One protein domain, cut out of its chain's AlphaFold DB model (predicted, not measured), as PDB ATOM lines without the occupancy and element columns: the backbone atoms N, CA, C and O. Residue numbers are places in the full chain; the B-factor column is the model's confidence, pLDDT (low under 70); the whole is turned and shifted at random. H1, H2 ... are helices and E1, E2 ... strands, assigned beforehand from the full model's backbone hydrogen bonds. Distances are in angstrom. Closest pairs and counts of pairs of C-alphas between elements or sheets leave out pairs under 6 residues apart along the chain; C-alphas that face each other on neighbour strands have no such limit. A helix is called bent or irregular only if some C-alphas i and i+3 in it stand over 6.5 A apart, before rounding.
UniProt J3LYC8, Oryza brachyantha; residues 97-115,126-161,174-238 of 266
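This is residues 97 to 115, 126 to 161 and 174 to 238 of the 266 residues of a protein of Oryza brachyantha (UniProt J3LYC8). A two-stranded parallel sheet, E1 beside E2, is covered by the long helix H4, which runs back between the two strands along the chain, and a second long helix, H2, crosses one end of this unit beside E2. H3 carries on past H2 towards one end of the longest axis, the short helix H1 lies off towards the other end away from the other named elements, and the unnamed stretch of residues 210 to 238 runs on past E2 and folds back. The printed part has 120 residues with four named helices and two named strands in the order H1, H2, H3, E1, H4, E2, and the class is mostly helix. The whole is compact, with a radius of gyration of the C-alphas of 14.8 A and spans of 45 by 31 by 26 A.

The printed part begins at Gly 97, and residues 97 to 109 hold no named element. H1 is the helix of residues 110 to 115, with C-alpha 110 at (133.649, -20.958, 32.391); it is neither bent nor irregular, but only just: C-alphas 110 and 113 are 6.4 A apart. After the first cut comes H2, residues 128 to 144, 24.3 A from first to last C-alpha. A tight link of four residues leads to H3, residues 149 to 159, 15.3 A long. After the second cut, E1 takes residues 176 to 180, 13.4 A from C-alpha 176 at (135.822, -9.967, 2.697) to C-alpha 180. H4, residues 186 to 203, is the longest helix, with 18 residues and 25.3 A from first to last C-alpha. E2, residues 205 to 209, is 12.6 A long and ends with C-alpha 209 at (131.239, -7.301, 16.118). No helix is bent.

E1 and E2 are parallel neighbours, with 28 degrees between their directions. The C-alphas of Leu 178 and Leu 207 face each other at 4.9 A, and across the pair N 178 and O 206 are 2.8 A apart and N 208 and O 178 are 2.8 A apart, within hydrogen-bond range. E1, H4 and E2 form a strand-helix-strand unit, two parallel neighbour strands with a helix between them along the chain, and its crossover is right-handed. The closest C-alphas of H4 and E2 are those of Ala 200 and Leu 207, 6.1 A apart; those of H4 and E1 are Ala 200 and Leu 178, at 6.7 A. H2 comes closest to E2 with the C-alphas of His 141 and Val 206, 6.0 A apart, while H2 and E1 are apart. H2 and H4 only just touch, with 3 pairs of C-alphas within 8 A, the closest those of Tyr 137 and Leu 201 at 6.8 A. Their lines are about perpendicular, at 90 degrees. H2 and H3 touch only at the corner, and only just, with 3 pairs of C-alphas within 8 A, the closest those of Cys 144 and Ala 150 at 5.3 A. They run the same way at a steep tilt of 68 degrees, only just short of perpendicular. H3 is apart from H4 and from E2. H1 is apart from H2, H3, H4, E1 and E2. In H1, H2, H3 and H4 every O i to N i+4 pair is within hydrogen-bond range.

The two C-alphas farthest apart are those of Arg 114 and Pro 161, at 46.2 A. Residues 116 to 125 are not printed, with 16.8 A between C-alphas 115 and 126, and residues 162 to 173 are not printed, with 14.2 A between C-alphas 161 and 174. Of the links that are printed whole, H2 to H3, E1 to H4 and H4 to E2 are tight. The mean pLDDT of the printed part is 92.4; residues 161, 213 to 215 and 217 are under 70.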
ATOM      1  N   GLY A  97     128.666 -32.154  20.741       88.62
ATOM      2  CA  GLY A  97     128.673 -32.923  19.497       88.62
ATOM      3  C   GLY A  97     129.649 -32.384  18.449       88.62
ATOM      4  O   GLY A  97     129.418 -32.550  17.255       88.62
ATOM      5  N   GLY A  98     130.712 -31.696  18.880       91.50
ATOM      6  CA  GLY A  98     131.716 -31.078  18.004       91.50
ATOM      7  C   GLY A  98     131.401 -29.639  17.578       91.50
ATOM      8  O   GLY A  98     132.175 -29.047  16.821       91.50
ATOM      9  N   LEU A  99     130.310 -29.051  18.080       93.94
ATOM     10  CA  LEU A  99     129.950 -27.656  17.820       93.94
ATOM     11  C   LEU A  99     131.043 -26.703  18.321       93.94
ATOM     12  O   LEU A  99     131.446 -25.783  17.609       93.94
ATOM     13  N   LEU A 100     131.562 -26.943  19.526       94.88
ATOM     14  CA  LEU A 100     132.601 -26.111  20.129       94.88
ATOM     15  C   LEU A 100     133.997 -26.617  19.756       94.88
ATOM     16  O   LEU A 100     134.242 -27.821  19.689       94.88
ATOM     17  N   SER A 101     134.919 -25.683  19.524       94.69
ATOM     18  CA  SER A 101     136.341 -25.997  19.375       94.69
ATOM     19  C   SER A 101     136.948 -26.305  20.749       94.69
ATOM     20  O   SER A 101     136.558 -25.647  21.719       94.69
ATOM     21  N   PRO A 102     137.882 -27.267  20.869       93.81
ATOM     22  CA  PRO A 102     138.631 -27.513  22.101       93.81
ATOM     23  C   PRO A 102     139.752 -26.485  22.351       93.81
ATOM     24  O   PRO A 102     140.369 -26.520  23.407       93.81
ATOM     25  N   ASP A 103     140.010 -25.569  21.410       93.69
ATOM     26  CA  ASP A 103     141.164 -24.654  21.427       93.69
ATOM     27  C   ASP A 103     140.973 -23.407  22.322       93.69
ATOM     28  O   ASP A 103     141.569 -22.357  22.067       93.69
ATOM     29  N   PHE A 104     140.111 -23.467  23.341       93.62
ATOM     30  CA  PHE A 104     139.939 -22.372  24.299       93.62
ATOM     31  C   PHE A 104     140.563 -22.708  25.647       93.62
ATOM     32  O   PHE A 104     140.634 -23.861  26.054       93.62
ATOM     33  N   ASN A 105     140.952 -21.663  26.374       90.88
ATOM     34  CA  ASN A 105     141.314 -21.791  27.776       90.88
ATOM     35  C   ASN A 105     140.046 -21.912  28.643       90.88
ATOM     36  O   ASN A 105     139.229 -20.989  28.690       90.88
ATOM     37  N   ASP A 106     139.903 -23.021  29.367       86.44
ATOM     38  CA  ASP A 106     138.759 -23.315  30.239       86.44
ATOM     39  C   ASP A 106     138.520 -22.243  31.315       86.44
ATOM     40  O   ASP A 106     137.378 -22.035  31.733       86.44
ATOM     41  N   SER A 107     139.570 -21.544  31.767       88.88
ATOM     42  CA  SER A 107     139.458 -20.544  32.834       88.88
ATOM     43  C   SER A 107     138.997 -19.167  32.355       88.88
ATOM     44  O   SER A 107     138.461 -18.406  33.158       88.88
ATOM     45  N   SER A 108     139.145 -18.841  31.064       89.81
ATOM     46  CA  SER A 108     138.802 -17.504  30.556       89.81
ATOM     47  C   SER A 108     137.298 -17.308  30.362       89.81
ATOM     48  O   SER A 108     136.810 -16.184  30.383       89.81
ATOM     49  N   CYS A 109     136.552 -18.394  30.147       93.44
ATOM     50  CA  CYS A 109     135.105 -18.364  29.971       93.44
ATOM     51  C   CYS A 109     134.487 -19.683  30.446       93.44
ATOM     52  O   CYS A 109     134.288 -20.615  29.664       93.44
ATOM     53  N   LEU A 110     134.149 -19.743  31.737       93.75
ATOM     54  CA  LEU A 110     133.649 -20.958  32.391       93.75
ATOM     55  C   LEU A 110     132.401 -21.537  31.714       93.75
ATOM     56  O   LEU A 110     132.234 -22.755  31.642       93.75
ATOM     57  N   SER A 111     131.518 -20.671  31.211       93.62
ATOM     58  CA  SER A 111     130.252 -21.084  30.603       93.62
ATOM     59  C   SER A 111     130.438 -21.914  29.333       93.62
ATOM     60  O   SER A 111     129.568 -22.728  29.033       93.62
ATOM     61  N   ARG A 112     131.565 -21.781  28.618       94.50
ATOM     62  CA  ARG A 112     131.805 -22.469  27.340       94.50
ATOM     63  C   ARG A 112     131.725 -23.986  27.467       94.50
ATOM     64  O   ARG A 112     130.953 -24.606  26.747       94.50
ATOM     65  N   TYR A 113     132.498 -24.564  28.385       93.31
ATOM     66  CA  TYR A 113     132.582 -26.020  28.549       93.31
ATOM     67  C   TYR A 113     131.749 -26.548  29.718       93.31
ATOM     68  O   TYR A 113     131.486 -27.745  29.776       93.31
ATOM     69  N   ARG A 114     131.281 -25.679  30.626       93.12
ATOM     70  CA  ARG A 114     130.404 -26.083  31.742       93.12
ATOM     71  C   ARG A 114     128.914 -26.005  31.415       93.12
ATOM     72  O   ARG A 114     128.107 -26.497  32.198       93.12
ATOM     73  N   ALA A 115     128.514 -25.422  30.281       91.62
ATOM     74  CA  ALA A 115     127.100 -25.326  29.905       91.62
ATOM     75  C   ALA A 115     126.397 -26.694  29.817       91.62
ATOM     76  O   ALA A 115     125.209 -26.775  30.133       91.62
ATOM     77  N   LEU A 126     124.543 -32.591  15.366       91.94
ATOM     78  CA  LEU A 126     125.309 -31.708  14.496       91.94
ATOM     79  C   LEU A 126     125.768 -32.471  13.249       91.94
ATOM     80  O   LEU A 126     126.358 -33.545  13.355       91.94
ATOM     81  N   SER A 127     125.535 -31.912  12.060       95.31
ATOM     82  CA  SER A 127     126.060 -32.514  10.835       95.31
ATOM     83  C   SER A 127     127.580 -32.351  10.760       95.31
ATOM     84  O   SER A 127     128.132 -31.303  11.117       95.31
ATOM     85  N   SER A 128     128.268 -33.366  10.235       94.25
ATOM     86  CA  SER A 128     129.717 -33.314   9.998       94.25
ATOM     87  C   SER A 128     130.104 -32.143   9.090       94.25
ATOM     88  O   SER A 128     131.115 -31.482   9.319       94.25
ATOM     89  N   HIS A 129     129.254 -31.832   8.106       96.12
ATOM     90  CA  HIS A 129     129.437 -30.686   7.226       96.12
ATOM     91  C   HIS A 129     129.442 -29.365   8.005       96.12
ATOM     92  O   HIS A 129     130.377 -28.580   7.855       96.12
ATOM     93  N   LEU A 130     128.462 -29.132   8.885       95.69
ATOM     94  CA  LEU A 130     128.416 -27.908   9.687       95.69
ATOM     95  C   LEU A 130     129.621 -27.808  10.628       95.69
ATOM     96  O   LEU A 130     130.245 -26.752  10.691       95.69
ATOM     97  N   ALA A 131     130.003 -28.903  11.290       95.50
ATOM     98  CA  ALA A 131     131.198 -28.934  12.131       95.50
ATOM     99  C   ALA A 131     132.463 -28.536  11.342       95.50
ATOM    100  O   ALA A 131     133.229 -27.678  11.783       95.50
ATOM    101  N   SER A 132     132.648 -29.095  10.139       96.62
ATOM    102  CA  SER A 132     133.783 -28.758   9.269       96.62
ATOM    103  C   SER A 132     133.764 -27.293   8.812       96.62
ATOM    104  O   SER A 132     134.801 -26.627   8.813       96.62
ATOM    105  N   THR A 133     132.581 -26.757   8.502       97.44
ATOM    106  CA  THR A 133     132.394 -25.359   8.099       97.44
ATOM    107  C   THR A 133     132.724 -24.399   9.239       97.44
ATOM    108  O   THR A 133     133.380 -23.386   9.000       97.44
ATOM    109  N   LEU A 134     132.356 -24.726  10.482       97.62
ATOM    110  CA  LEU A 134     132.708 -23.924  11.659       97.62
ATOM    111  C   LEU A 134     134.222 -23.902  11.900       97.62
ATOM    112  O   LEU A 134     134.792 -22.827  12.061       97.62
ATOM    113  N   ARG A 135     134.900 -25.055  11.834       97.50
ATOM    114  CA  ARG A 135     136.370 -25.117  11.959       97.50
ATOM    115  C   ARG A 135     137.072 -24.337  10.843       97.50
ATOM    116  O   ARG A 135     138.021 -23.595  11.097       97.50
ATOM    117  N   ARG A 136     136.575 -24.431   9.605       97.31
ATOM    118  CA  ARG A 136     137.078 -23.624   8.484       97.31
ATOM    119  C   ARG A 136     136.873 -22.132   8.739       97.31
ATOM    120  O   ARG A 136     137.782 -21.346   8.480       97.31
ATOM    121  N   TYR A 137     135.725 -21.737   9.275       98.00
ATOM    122  CA  TYR A 137     135.460 -20.348   9.624       98.00
ATOM    123  C   TYR A 137     136.418 -19.825  10.701       98.00
ATOM    124  O   TYR A 137     136.961 -18.736  10.555       98.00
ATOM    125  N   GLU A 138     136.689 -20.613  11.742       98.12
ATOM    126  CA  GLU A 138     137.667 -20.264  12.779       98.12
ATOM    127  C   GLU A 138     139.064 -20.041  12.185       98.12
ATOM    128  O   GLU A 138     139.730 -19.067  12.533       98.12
ATOM    129  N   SER A 139     139.492 -20.881  11.233       96.94
ATOM    130  CA  SER A 139     140.765 -20.683  10.525       96.94
ATOM    131  C   SER A 139     140.784 -19.403   9.681       96.94
ATOM    132  O   SER A 139     141.763 -18.660   9.703       96.94
ATOM    133  N   LEU A 140     139.677 -19.088   8.999       97.00
ATOM    134  CA  LEU A 140     139.522 -17.849   8.237       97.00
ATOM    135  C   LEU A 140     139.588 -16.629   9.162       97.00
ATOM    136  O   LEU A 140     140.231 -15.636   8.832       97.00
ATOM    137  N   HIS A 141     138.969 -16.719  10.336       97.62
ATOM    138  CA  HIS A 141     139.003 -15.659  11.329       97.62
ATOM    139  C   HIS A 141     140.414 -15.477  11.919       97.62
ATOM    140  O   HIS A 141     140.856 -14.344  12.085       97.62
ATOM    141  N   ARG A 142     141.172 -16.564  12.143       97.00
ATOM    142  CA  ARG A 142     142.605 -16.522  12.529       97.00
ATOM    143  C   ARG A 142     143.488 -15.824  11.508       97.00
ATOM    144  O   ARG A 142     144.368 -15.065  11.892       97.00
ATOM    145  N   LEU A 143     143.249 -16.058  10.223       96.06
ATOM    146  CA  LEU A 143     144.071 -15.493   9.153       96.06
ATOM    147  C   LEU A 143     143.727 -14.034   8.830       96.06
ATOM    148  O   LEU A 143     144.605 -13.273   8.427       96.06
ATOM    149  N   CYS A 144     142.456 -13.654   8.977       97.06
ATOM    150  CA  CYS A 144     141.933 -12.399   8.435       97.06
ATOM    151  C   CYS A 144     141.301 -11.473   9.482       97.06
ATOM    152  O   CYS A 144     140.838 -10.389   9.120       97.06
ATOM    153  N   GLY A 145     141.230 -11.890  10.746       96.75
ATOM    154  CA  GLY A 145     140.651 -11.116  11.839       96.75
ATOM    155  C   GLY A 145     141.505  -9.912  12.264       96.75
ATOM    156  O   GLY A 145     142.617  -9.722  11.762       96.75
ATOM    157  N   PRO A 146     140.996  -9.084  13.190       96.88
ATOM    158  CA  PRO A 146     141.726  -7.960  13.773       96.88
ATOM    159  C   PRO A 146     143.111  -8.355  14.307       96.88
ATOM    160  O   PRO A 146     143.276  -9.433  14.875       96.88
ATOM    161  N   GLY A 147     144.101  -7.474  14.125       95.12
ATOM    162  CA  GLY A 147     145.500  -7.712  14.517       95.12
ATOM    163  C   GLY A 147     146.339  -8.499  13.500       95.12
ATOM    164  O   GLY A 147     147.492  -8.813  13.773       95.12
ATOM    165  N   THR A 148     145.783  -8.826  12.328       96.38
ATOM    166  CA  THR A 148     146.511  -9.496  11.237       96.38
ATOM    167  C   THR A 148     146.897  -8.518  10.124       96.38
ATOM    168  O   THR A 148     146.174  -7.561   9.842       96.38
ATOM    169  N   SER A 149     147.973  -8.818   9.388       94.75
ATOM    170  CA  SER A 149     148.387  -8.015   8.220       94.75
ATOM    171  C   SER A 149     147.330  -7.986   7.108       94.75
ATOM    172  O   SER A 149     147.267  -7.049   6.310       94.75
ATOM    173  N   ALA A 150     146.496  -9.029   7.020       94.06
ATOM    174  CA  ALA A 150     145.391  -9.110   6.073       94.06
ATOM    175  C   ALA A 150     144.278  -8.112   6.424       94.06
ATOM    176  O   ALA A 150     143.786  -7.408   5.536       94.06
ATOM    177  N   TYR A 151     143.940  -8.004   7.713       95.69
ATOM    178  CA  TYR A 151     143.017  -6.996   8.225       95.69
ATOM    179  C   TYR A 151     143.562  -5.578   8.045       95.69
ATOM    180  O   TYR A 151     142.859  -4.723   7.512       95.69
ATOM    181  N   GLU A 152     144.826  -5.334   8.395       94.38
ATOM    182  CA  GLU A 152     145.461  -4.018   8.239       94.38
ATOM    183  C   GLU A 152     145.427  -3.530   6.786       94.38
ATOM    184  O   GLU A 152     145.003  -2.402   6.518       94.38
ATOM    185  N   ARG A 153     145.768  -4.399   5.823       93.44
ATOM    186  CA  ARG A 153     145.647  -4.097   4.386       93.44
ATOM    187  C   ARG A 153     144.206  -3.813   3.971       93.44
ATOM    188  O   ARG A 153     143.967  -2.921   3.159       93.44
ATOM    189  N   ALA A 154     143.236  -4.553   4.507       93.19
ATOM    190  CA  ALA A 154     141.826  -4.308   4.221       93.19
ATOM    191  C   ALA A 154     141.352  -2.949   4.750       93.19
ATOM    192  O   ALA A 154     140.670  -2.221   4.030       93.19
ATOM    193  N   VAL A 155     141.761  -2.573   5.961       93.94
ATOM    194  CA  VAL A 155     141.455  -1.265   6.547       93.94
ATOM    195  C   VAL A 155     142.169  -0.134   5.799       93.94
ATOM    196  O   VAL A 155     141.568   0.917   5.577       93.94
ATOM    197  N   ALA A 156     143.407  -0.336   5.342       92.12
ATOM    198  CA  ALA A 156     144.125   0.642   4.521       92.12
ATOM    199  C   ALA A 156     143.370   0.965   3.218       92.12
ATOM    200  O   ALA A 156     143.194   2.139   2.888       92.12
ATOM    201  N   ARG A 157     142.817  -0.055   2.542       89.88
ATOM    202  CA  ARG A 157     141.959   0.131   1.354       89.88
ATOM    203  C   ARG A 157     140.668   0.899   1.648       89.88
ATOM    204  O   ARG A 157     140.184   1.611   0.777       89.88
ATOM    205  N   LEU A 158     140.110   0.778   2.857       89.56
ATOM    206  CA  LEU A 158     138.941   1.570   3.267       89.56
ATOM    207  C   LEU A 158     139.287   3.054   3.477       89.56
ATOM    208  O   LEU A 158     138.443   3.907   3.218       89.56
ATOM    209  N   ARG A 159     140.503   3.372   3.947       88.25
ATOM    210  CA  ARG A 159     140.961   4.759   4.185       88.25
ATOM    211  C   ARG A 159     141.337   5.490   2.900       88.25
ATOM    212  O   ARG A 159     141.118   6.691   2.789       88.25
ATOM    213  N   SER A 160     141.922   4.777   1.945       83.06
ATOM    214  CA  SER A 160     142.249   5.292   0.618       83.06
ATOM    215  C   SER A 160     141.681   4.339  -0.423       83.06
ATOM    216  O   SER A 160     142.354   3.362  -0.767       83.06
ATOM    217  N   PRO A 161     140.459   4.598  -0.925       68.56
ATOM    218  CA  PRO A 161     139.942   3.901  -2.092       68.56
ATOM    219  C   PRO A 161     140.815   4.297  -3.288       68.56
ATOM    220  O   PRO A 161     140.539   5.268  -3.987       68.56
ATOM    221  N   PRO A 174     141.379 -10.782  -1.875       84.19
ATOM    222  CA  PRO A 174     141.427 -10.136  -0.573       84.19
ATOM    223  C   PRO A 174     140.273 -10.603   0.327       84.19
ATOM    224  O   PRO A 174     139.158 -10.836  -0.156       84.19
ATOM    225  N   PRO A 175     140.499 -10.699   1.650       91.50
ATOM    226  CA  PRO A 175     139.456 -11.101   2.576       91.50
ATOM    227  C   PRO A 175     138.279 -10.131   2.531       91.50
ATOM    228  O   PRO A 175     138.432  -8.913   2.397       91.50
ATOM    229  N   ARG A 176     137.083 -10.701   2.656       95.44
ATOM    230  CA  ARG A 176     135.822  -9.967   2.697       95.44
ATOM    231  C   ARG A 176     135.337  -9.904   4.137       95.44
ATOM    232  O   ARG A 176     135.463 -10.874   4.880       95.44
ATOM    233  N   TYR A 177     134.737  -8.782   4.504       97.06
ATOM    234  CA  TYR A 177     134.295  -8.512   5.869       97.06
ATOM    235  C   TYR A 177     132.791  -8.248   5.912       97.06
ATOM    236  O   TYR A 177     132.179  -7.863   4.909       97.06
ATOM    237  N   LEU A 178     132.209  -8.485   7.083       97.56
ATOM    238  CA  LEU A 178     130.855  -8.115   7.462       97.56
ATOM    239  C   LEU A 178     130.928  -7.481   8.849       97.56
ATOM    240  O   LEU A 178     131.249  -8.162   9.816       97.56
ATOM    241  N   VAL A 179     130.625  -6.192   8.948       96.25
ATOM    242  CA  VAL A 179     130.526  -5.511  10.242       96.25
ATOM    243  C   VAL A 179     129.072  -5.565  10.690       96.25
ATOM    244  O   VAL A 179     128.190  -5.079   9.985       96.25
ATOM    245  N   TRP A 180     128.820  -6.175  11.842       95.44
ATOM    246  CA  TRP A 180     127.501  -6.184  12.465       95.44
ATOM    247  C   TRP A 180     127.406  -5.056  13.486       95.44
ATOM    248  O   TRP A 180     128.293  -4.914  14.327       95.44
ATOM    249  N   THR A 181     126.324  -4.280  13.430       92.00
ATOM    250  CA  THR A 181     126.037  -3.170  14.345       92.00
ATOM    251  C   THR A 181     124.815  -3.490  15.213       92.00
ATOM    252  O   THR A 181     123.769  -3.849  14.661       92.00
ATOM    253  N   PRO A 182     124.892  -3.336  16.546       89.62
ATOM    254  CA  PRO A 182     123.779  -3.636  17.430       89.62
ATOM    255  C   PRO A 182     122.655  -2.629  17.236       89.62
ATOM    256  O   PRO A 182     122.862  -1.418  17.261       89.62
ATOM    257  N   HIS A 183     121.442  -3.150  17.103       86.00
ATOM    258  CA  HIS A 183     120.225  -2.360  17.027       86.00
ATOM    259  C   HIS A 183     119.116  -3.043  17.833       86.00
ATOM    260  O   HIS A 183     119.131  -4.264  18.007       86.00
ATOM    261  N   ALA A 184     118.152  -2.259  18.321       89.44
ATOM    262  CA  ALA A 184     117.064  -2.713  19.194       89.44
ATOM    263  C   ALA A 184     117.551  -3.342  20.524       89.44
ATOM    264  O   ALA A 184     118.670  -3.079  20.966       89.44
ATOM    265  N   GLY A 185     116.688  -4.102  21.212       91.31
ATOM    266  CA  GLY A 185     116.991  -4.750  22.496       91.31
ATOM    267  C   GLY A 185     117.799  -6.050  22.372       91.31
ATOM    268  O   GLY A 185     117.955  -6.596  21.280       91.31
ATOM    269  N   LEU A 186     118.279  -6.579  23.506       91.25
ATOM    270  CA  LEU A 186     119.212  -7.716  23.568       91.25
ATOM    271  C   LEU A 186     118.760  -8.957  22.777       91.25
ATOM    272  O   LEU A 186     119.562  -9.540  22.053       91.25
ATOM    273  N   GLY A 187     117.482  -9.342  22.855       93.00
ATOM    274  CA  GLY A 187     116.960 -10.495  22.107       93.00
ATOM    275  C   GLY A 187     117.075 -10.323  20.587       93.00
ATOM    276  O   GLY A 187     117.571 -11.208  19.891       93.00
ATOM    277  N   ASN A 188     116.717  -9.144  20.072       94.50
ATOM    278  CA  ASN A 188     116.857  -8.816  18.648       94.50
ATOM    279  C   ASN A 188     118.328  -8.741  18.233       94.50
ATOM    280  O   ASN A 188     118.686  -9.153  17.128       94.50
ATOM    281  N   ARG A 189     119.196  -8.261  19.126       92.94
ATOM    282  CA  ARG A 189     120.643  -8.262  18.900       92.94
ATOM    283  C   ARG A 189     121.182  -9.687  18.774       92.94
ATOM    284  O   ARG A 189     121.880  -9.967  17.811       92.94
ATOM    285  N   MET A 190     120.807 -10.603  19.669       93.50
ATOM    286  CA  MET A 190     121.222 -12.012  19.593       93.50
ATOM    287  C   MET A 190     120.748 -12.685  18.297       93.50
ATOM    288  O   MET A 190     121.538 -13.348  17.620       93.50
ATOM    289  N   LEU A 191     119.480 -12.487  17.919       96.81
ATOM    290  CA  LEU A 191     118.922 -13.061  16.691       96.81
ATOM    291  C   LEU A 191     119.592 -12.488  15.437       96.81
ATOM    292  O   LEU A 191     120.053 -13.244  14.588       96.81
ATOM    293  N   SER A 192     119.700 -11.161  15.334       96.31
ATOM    294  CA  SER A 192     120.330 -10.512  14.176       96.31
ATOM    295  C   SER A 192     121.820 -10.838  14.057       96.31
ATOM    296  O   SER A 192     122.301 -11.031  12.942       96.31
ATOM    297  N   LEU A 193     122.539 -10.961  15.175       96.12
ATOM    298  CA  LEU A 193     123.937 -11.388  15.196       96.12
ATOM    299  C   LEU A 193     124.091 -12.827  14.698       96.12
ATOM    300  O   LEU A 193     124.975 -13.110  13.894       96.12
ATOM    301  N   THR A 194     123.196 -13.725  15.120       96.94
ATOM    302  CA  THR A 194     123.179 -15.121  14.654       96.94
ATOM    303  C   THR A 194     122.906 -15.194  13.148       96.94
ATOM    304  O   THR A 194     123.612 -15.895  12.423       96.94
ATOM    305  N   SER A 195     121.941 -14.414  12.650       98.19
ATOM    306  CA  SER A 195     121.652 -14.308  11.214       98.19
ATOM    307  C   SER A 195     122.832 -13.736  10.423       98.19
ATOM    308  O   SER A 195     123.164 -14.244   9.352       98.19
ATOM    309  N   ALA A 196     123.506 -12.711  10.954       98.06
ATOM    310  CA  ALA A 196     124.699 -12.134  10.342       98.06
ATOM    311  C   ALA A 196     125.860 -13.136  10.298       98.06
ATOM    312  O   ALA A 196     126.545 -13.230   9.282       98.06
ATOM    313  N   PHE A 197     126.050 -13.930  11.355       98.19
ATOM    314  CA  PHE A 197     127.041 -15.004  11.373       98.19
ATOM    315  C   PHE A 197     126.747 -16.072  10.316       98.19
ATOM    316  O   PHE A 197     127.645 -16.451   9.569       98.19
ATOM    317  N   LEU A 198     125.489 -16.500  10.176       98.19
ATOM    318  CA  LEU A 198     125.099 -17.430   9.115       98.19
ATOM    319  C   LEU A 198     125.375 -16.848   7.721       98.19
ATOM    320  O   LEU A 198     125.950 -17.525   6.871       98.19
ATOM    321  N   TYR A 199     125.031 -15.581   7.487       98.38
ATOM    322  CA  TYR A 199     125.354 -14.902   6.231       98.38
ATOM    323  C   TYR A 199     126.872 -14.836   5.983       98.38
ATOM    324  O   TYR A 199     127.333 -15.066   4.863       98.38
ATOM    325  N   ALA A 200     127.664 -14.581   7.027       98.31
ATOM    326  CA  ALA A 200     129.120 -14.568   6.957       98.31
ATOM    327  C   ALA A 200     129.700 -15.952   6.611       98.31
ATOM    328  O   ALA A 200     130.589 -16.035   5.762       98.31
ATOM    329  N   LEU A 201     129.159 -17.031   7.194       97.25
ATOM    330  CA  LEU A 201     129.525 -18.413   6.856       97.25
ATOM    331  C   LEU A 201     129.250 -18.717   5.380       97.25
ATOM    332  O   LEU A 201     130.135 -19.196   4.675       97.25
ATOM    333  N   LEU A 202     128.045 -18.393   4.903       97.12
ATOM    334  CA  LEU A 202     127.610 -18.689   3.533       97.12
ATOM    335  C   LEU A 202     128.373 -17.888   2.473       97.12
ATOM    336  O   LEU A 202     128.555 -18.355   1.352       97.12
ATOM    337  N   THR A 203     128.827 -16.681   2.813       96.81
ATOM    338  CA  THR A 203     129.518 -15.788   1.870       96.81
ATOM    339  C   THR A 203     131.036 -15.766   2.036       96.81
ATOM    340  O   THR A 203     131.717 -15.076   1.275       96.81
ATOM    341  N   GLY A 204     131.583 -16.513   3.000       96.00
ATOM    342  CA  GLY A 204     133.015 -16.534   3.299       96.00
ATOM    343  C   GLY A 204     133.544 -15.166   3.735       96.00
ATOM    344  O   GLY A 204     134.564 -14.708   3.214       96.00
ATOM    345  N   ARG A 205     132.823 -14.487   4.636       97.94
ATOM    346  CA  ARG A 205     133.195 -13.179   5.197       97.94
ATOM    347  C   ARG A 205     133.623 -13.305   6.657       97.94
ATOM    348  O   ARG A 205     133.024 -14.058   7.417       97.94
ATOM    349  N   VAL A 206     134.602 -12.508   7.074       98.12
ATOM    350  CA  VAL A 206     134.947 -12.331   8.493       98.12
ATOM    351  C   VAL A 206     133.878 -11.449   9.144       98.12
ATOM    352  O   VAL A 206     133.645 -10.328   8.689       98.12
ATOM    353  N   LEU A 207     133.217 -11.949  10.187       98.25
ATOM    354  CA  LEU A 207     132.241 -11.203  10.975       98.25
ATOM    355  C   LEU A 207     132.983 -10.372  12.018       98.25
ATOM    356  O   LEU A 207     133.720 -10.923  12.829       98.25
ATOM    357  N   LEU A 208     132.744  -9.067  12.021       97.19
ATOM    358  CA  LEU A 208     133.267  -8.143  13.016       97.19
ATOM    359  C   LEU A 208     132.111  -7.570  13.829       97.19
ATOM    360  O   LEU A 208     131.145  -7.028  13.290       97.19
ATOM    361  N   PHE A 209     132.222  -7.705  15.138       94.44
ATOM    362  CA  PHE A 209     131.239  -7.301  16.118       94.44
ATOM    363  C   PHE A 209     131.498  -5.851  16.536       94.44
ATOM    364  O   PHE A 209     132.405  -5.567  17.322       94.44
ATOM    365  N   HIS A 210     130.712  -4.918  15.994       91.88
ATOM    366  CA  HIS A 210     130.754  -3.536  16.448       91.88
ATOM    367  C   HIS A 210     130.088  -3.429  17.819       91.88
ATOM    368  O   HIS A 210     128.966  -3.890  18.022       91.88
ATOM    369  N   ARG A 211     130.779  -2.808  18.772       83.50
ATOM    370  CA  ARG A 211     130.328  -2.704  20.156       83.50
ATOM    371  C   ARG A 211     130.355  -1.240  20.611       83.50
ATOM    372  O   ARG A 211     131.325  -0.820  21.240       83.50
ATOM    373  N   PRO A 212     129.335  -0.444  20.254       72.94
ATOM    374  CA  PRO A 212     129.223   0.924  20.724       72.94
ATOM    375  C   PRO A 212     128.852   0.920  22.215       72.94
ATOM    376  O   PRO A 212     127.839   0.340  22.606       72.94
ATOM    377  N   GLY A 213     129.682   1.560  23.041       69.62
ATOM    378  CA  GLY A 213     129.462   1.689  24.485       69.62
ATOM    379  C   GLY A 213     129.634   0.390  25.285       69.62
ATOM    380  O   GLY A 213     130.200  -0.591  24.793       69.62
ATOM    381  N   ASP A 214     129.145   0.408  26.529       66.62
ATOM    382  CA  ASP A 214     129.394  -0.644  27.526       66.62
ATOM    383  C   ASP A 214     128.290  -1.720  27.613       66.62
ATOM    384  O   ASP A 214     128.536  -2.803  28.121       66.62
ATOM    385  N   ASP A 215     127.098  -1.495  27.049       67.88
ATOM    386  CA  ASP A 215     125.908  -2.368  27.220       67.88
ATOM    387  C   ASP A 215     126.067  -3.795  26.645       67.88
ATOM    388  O   ASP A 215     125.397  -4.739  27.045       67.88
ATOM    389  N   MET A 216     126.975  -3.976  25.687       72.81
ATOM    390  CA  MET A 216     127.326  -5.296  25.142       72.81
ATOM    391  C   MET A 216     128.743  -5.724  25.545       72.81
ATOM    392  O   MET A 216     129.215  -6.774  25.097       72.81
ATOM    393  N   ARG A 217     129.450  -4.901  26.333       68.12
ATOM    394  CA  ARG A 217     130.717  -5.299  26.951       68.12
ATOM    395  C   ARG A 217     130.367  -6.332  28.026       68.12
ATOM    396  O   ARG A 217     129.303  -6.289  28.626       68.12
ATOM    397  N   ASP A 218     131.196  -7.359  28.135       77.88
ATOM    398  CA  ASP A 218     131.100  -8.413  29.157       77.88
ATOM    399  C   ASP A 218     129.939  -9.425  29.051       77.88
ATOM    400  O   ASP A 218     129.936 -10.418  29.776       77.88
ATOM    401  N   LEU A 219     129.000  -9.274  28.105       88.38
ATOM    402  CA  LEU A 219     127.926 -10.267  27.909       88.38
ATOM    403  C   LEU A 219     128.393 -11.559  27.222       88.38
ATOM    404  O   LEU A 219     127.867 -12.638  27.499       88.38
ATOM    405  N   PHE A 220     129.347 -11.456  26.294       90.56
ATOM    406  CA  PHE A 220     129.781 -12.572  25.455       90.56
ATOM    407  C   PHE A 220     131.290 -12.774  25.520       90.56
ATOM    408  O   PHE A 220     132.070 -11.833  25.393       90.56
ATOM    409  N   CYS A 221     131.685 -14.038  25.633       92.94
ATOM    410  CA  CYS A 221     133.066 -14.461  25.455       92.94
ATOM    411  C   CYS A 221     133.470 -14.440  23.973       92.94
ATOM    412  O   CYS A 221     132.618 -14.502  23.089       92.94
ATOM    413  N   GLU A 222     134.776 -14.457  23.707       94.06
ATOM    414  CA  GLU A 222     135.325 -14.588  22.352       94.06
ATOM    415  C   GLU A 222     134.890 -15.903  21.689       94.06
ATOM    416  O   GLU A 222     135.230 -16.972  22.193       94.06
ATOM    417  N   PRO A 223     134.128 -15.894  20.584       95.31
ATOM    418  CA  PRO A 223     133.572 -17.117  20.011       95.31
ATOM    419  C   PRO A 223     134.568 -17.888  19.138       95.31
ATOM    420  O   PRO A 223     134.360 -19.085  18.936       95.31
ATOM    421  N   PHE A 224     135.643 -17.245  18.663       96.06
ATOM    422  CA  PHE A 224     136.630 -17.835  17.752       96.06
ATOM    423  C   PHE A 224     138.009 -17.960  18.426       96.06
ATOM    424  O   PHE A 224     138.547 -16.966  18.917       96.06
ATOM    425  N   PRO A 225     138.605 -19.162  18.466       95.19
ATOM    426  CA  PRO A 225     139.808 -19.422  19.250       95.19
ATOM    427  C   PRO A 225     141.041 -18.715  18.675       95.19
ATOM    428  O   PRO A 225     141.312 -18.810  17.477       95.19
ATOM    429  N   GLY A 226     141.824 -18.063  19.539       93.88
ATOM    430  CA  GLY A 226     143.080 -17.394  19.167       93.88
ATOM    431  C   GLY A 226     142.910 -16.068  18.413       93.88
ATOM    432  O   GLY A 226     143.859 -15.606  17.792       93.88
ATOM    433  N   THR A 227     141.715 -15.468  18.434       95.38
ATOM    434  CA  THR A 227     141.406 -14.195  17.754       95.38
ATOM    435  C   THR A 227     140.378 -13.377  18.524       95.38
ATOM    436  O   THR A 227     139.765 -13.902  19.451       95.38
ATOM    437  N   THR A 228     140.132 -12.133  18.094       94.88
ATOM    438  CA  THR A 228     138.998 -11.335  18.573       94.88
ATOM    439  C   THR A 228     138.032 -10.996  17.448       94.88
ATOM    440  O   THR A 228     138.438 -10.485  16.409       94.88
ATOM    441  N   TRP A 229     136.743 -11.265  17.638       95.38
ATOM    442  CA  TRP A 229     135.689 -10.782  16.733       95.38
ATOM    443  C   TRP A 229     135.341  -9.303  16.942       95.38
ATOM    444  O   TRP A 229     134.531  -8.757  16.197       95.38
ATOM    445  N   ILE A 230     135.898  -8.646  17.962       94.38
ATOM    446  CA  ILE A 230     135.562  -7.267  18.316       94.38
ATOM    447  C   ILE A 230     136.138  -6.330  17.263       94.38
ATOM    448  O   ILE A 230     137.316  -6.413  16.920       94.38
ATOM    449  N   LEU A 231     135.313  -5.413  16.762       94.50
ATOM    450  CA  LEU A 231     135.790  -4.372  15.863       94.50
ATOM    451  C   LEU A 231     136.696  -3.383  16.632       94.50
ATOM    452  O   LEU A 231     136.215  -2.788  17.600       94.50
ATOM    453  N   PRO A 232     137.954  -3.168  16.202       93.81
ATOM    454  CA  PRO A 232     138.869  -2.212  16.826       93.81
ATOM    455  C   PRO A 232     138.327  -0.778  16.886       93.81
ATOM    456  O   PRO A 232     137.629  -0.317  15.979       93.81
ATOM    457  N   GLU A 233     138.684  -0.043  17.942       90.12
ATOM    458  CA  GLU A 233     138.230   1.340  18.151       90.12
ATOM    459  C   GLU A 233     138.847   2.343  17.157       90.12
ATOM    460  O   GLU A 233     138.307   3.433  16.961       90.12
ATOM    461  N   ASP A 234     139.946   1.992  16.488       89.81
ATOM    462  CA  ASP A 234     140.617   2.792  15.455       89.81
ATOM    463  C   ASP A 234     140.053   2.559  14.035       89.81
ATOM    464  O   ASP A 234     140.576   3.097  13.048       89.81
ATOM    465  N   PHE A 235     138.963   1.788  13.919       93.62
ATOM    466  CA  PHE A 235     138.286   1.546  12.648       93.62
ATOM    467  C   PHE A 235     137.887   2.875  11.968       93.62
ATOM    468  O   PHE A 235     137.330   3.765  12.620       93.62
ATOM    469  N   PRO A 236     138.165   3.050  10.659       92.38
ATOM    470  CA  PRO A 236     138.062   4.351   9.995       92.38
ATOM    471  C   PRO A 236     136.627   4.846   9.800       92.38
ATOM    472  O   PRO A 236     136.414   6.048   9.663       92.38
ATOM    473  N   ILE A 237     135.639   3.949   9.791       90.19
ATOM    474  CA  ILE A 237     134.235   4.327   9.618       90.19
ATOM    475  C   ILE A 237     133.641   4.652  10.988       90.19
ATOM    476  O   ILE A 237     133.488   3.780  11.843       90.19
ATOM    477  N   ARG A 238     133.299   5.926  11.192       88.56
ATOM    478  CA  ARG A 238     132.668   6.440  12.414       88.56
ATOM    479  C   ARG A 238     131.162   6.596  12.223       88.56
ATOM    480  O   ARG A 238     130.686   6.747  11.102       88.56
TER     481      ARG A 238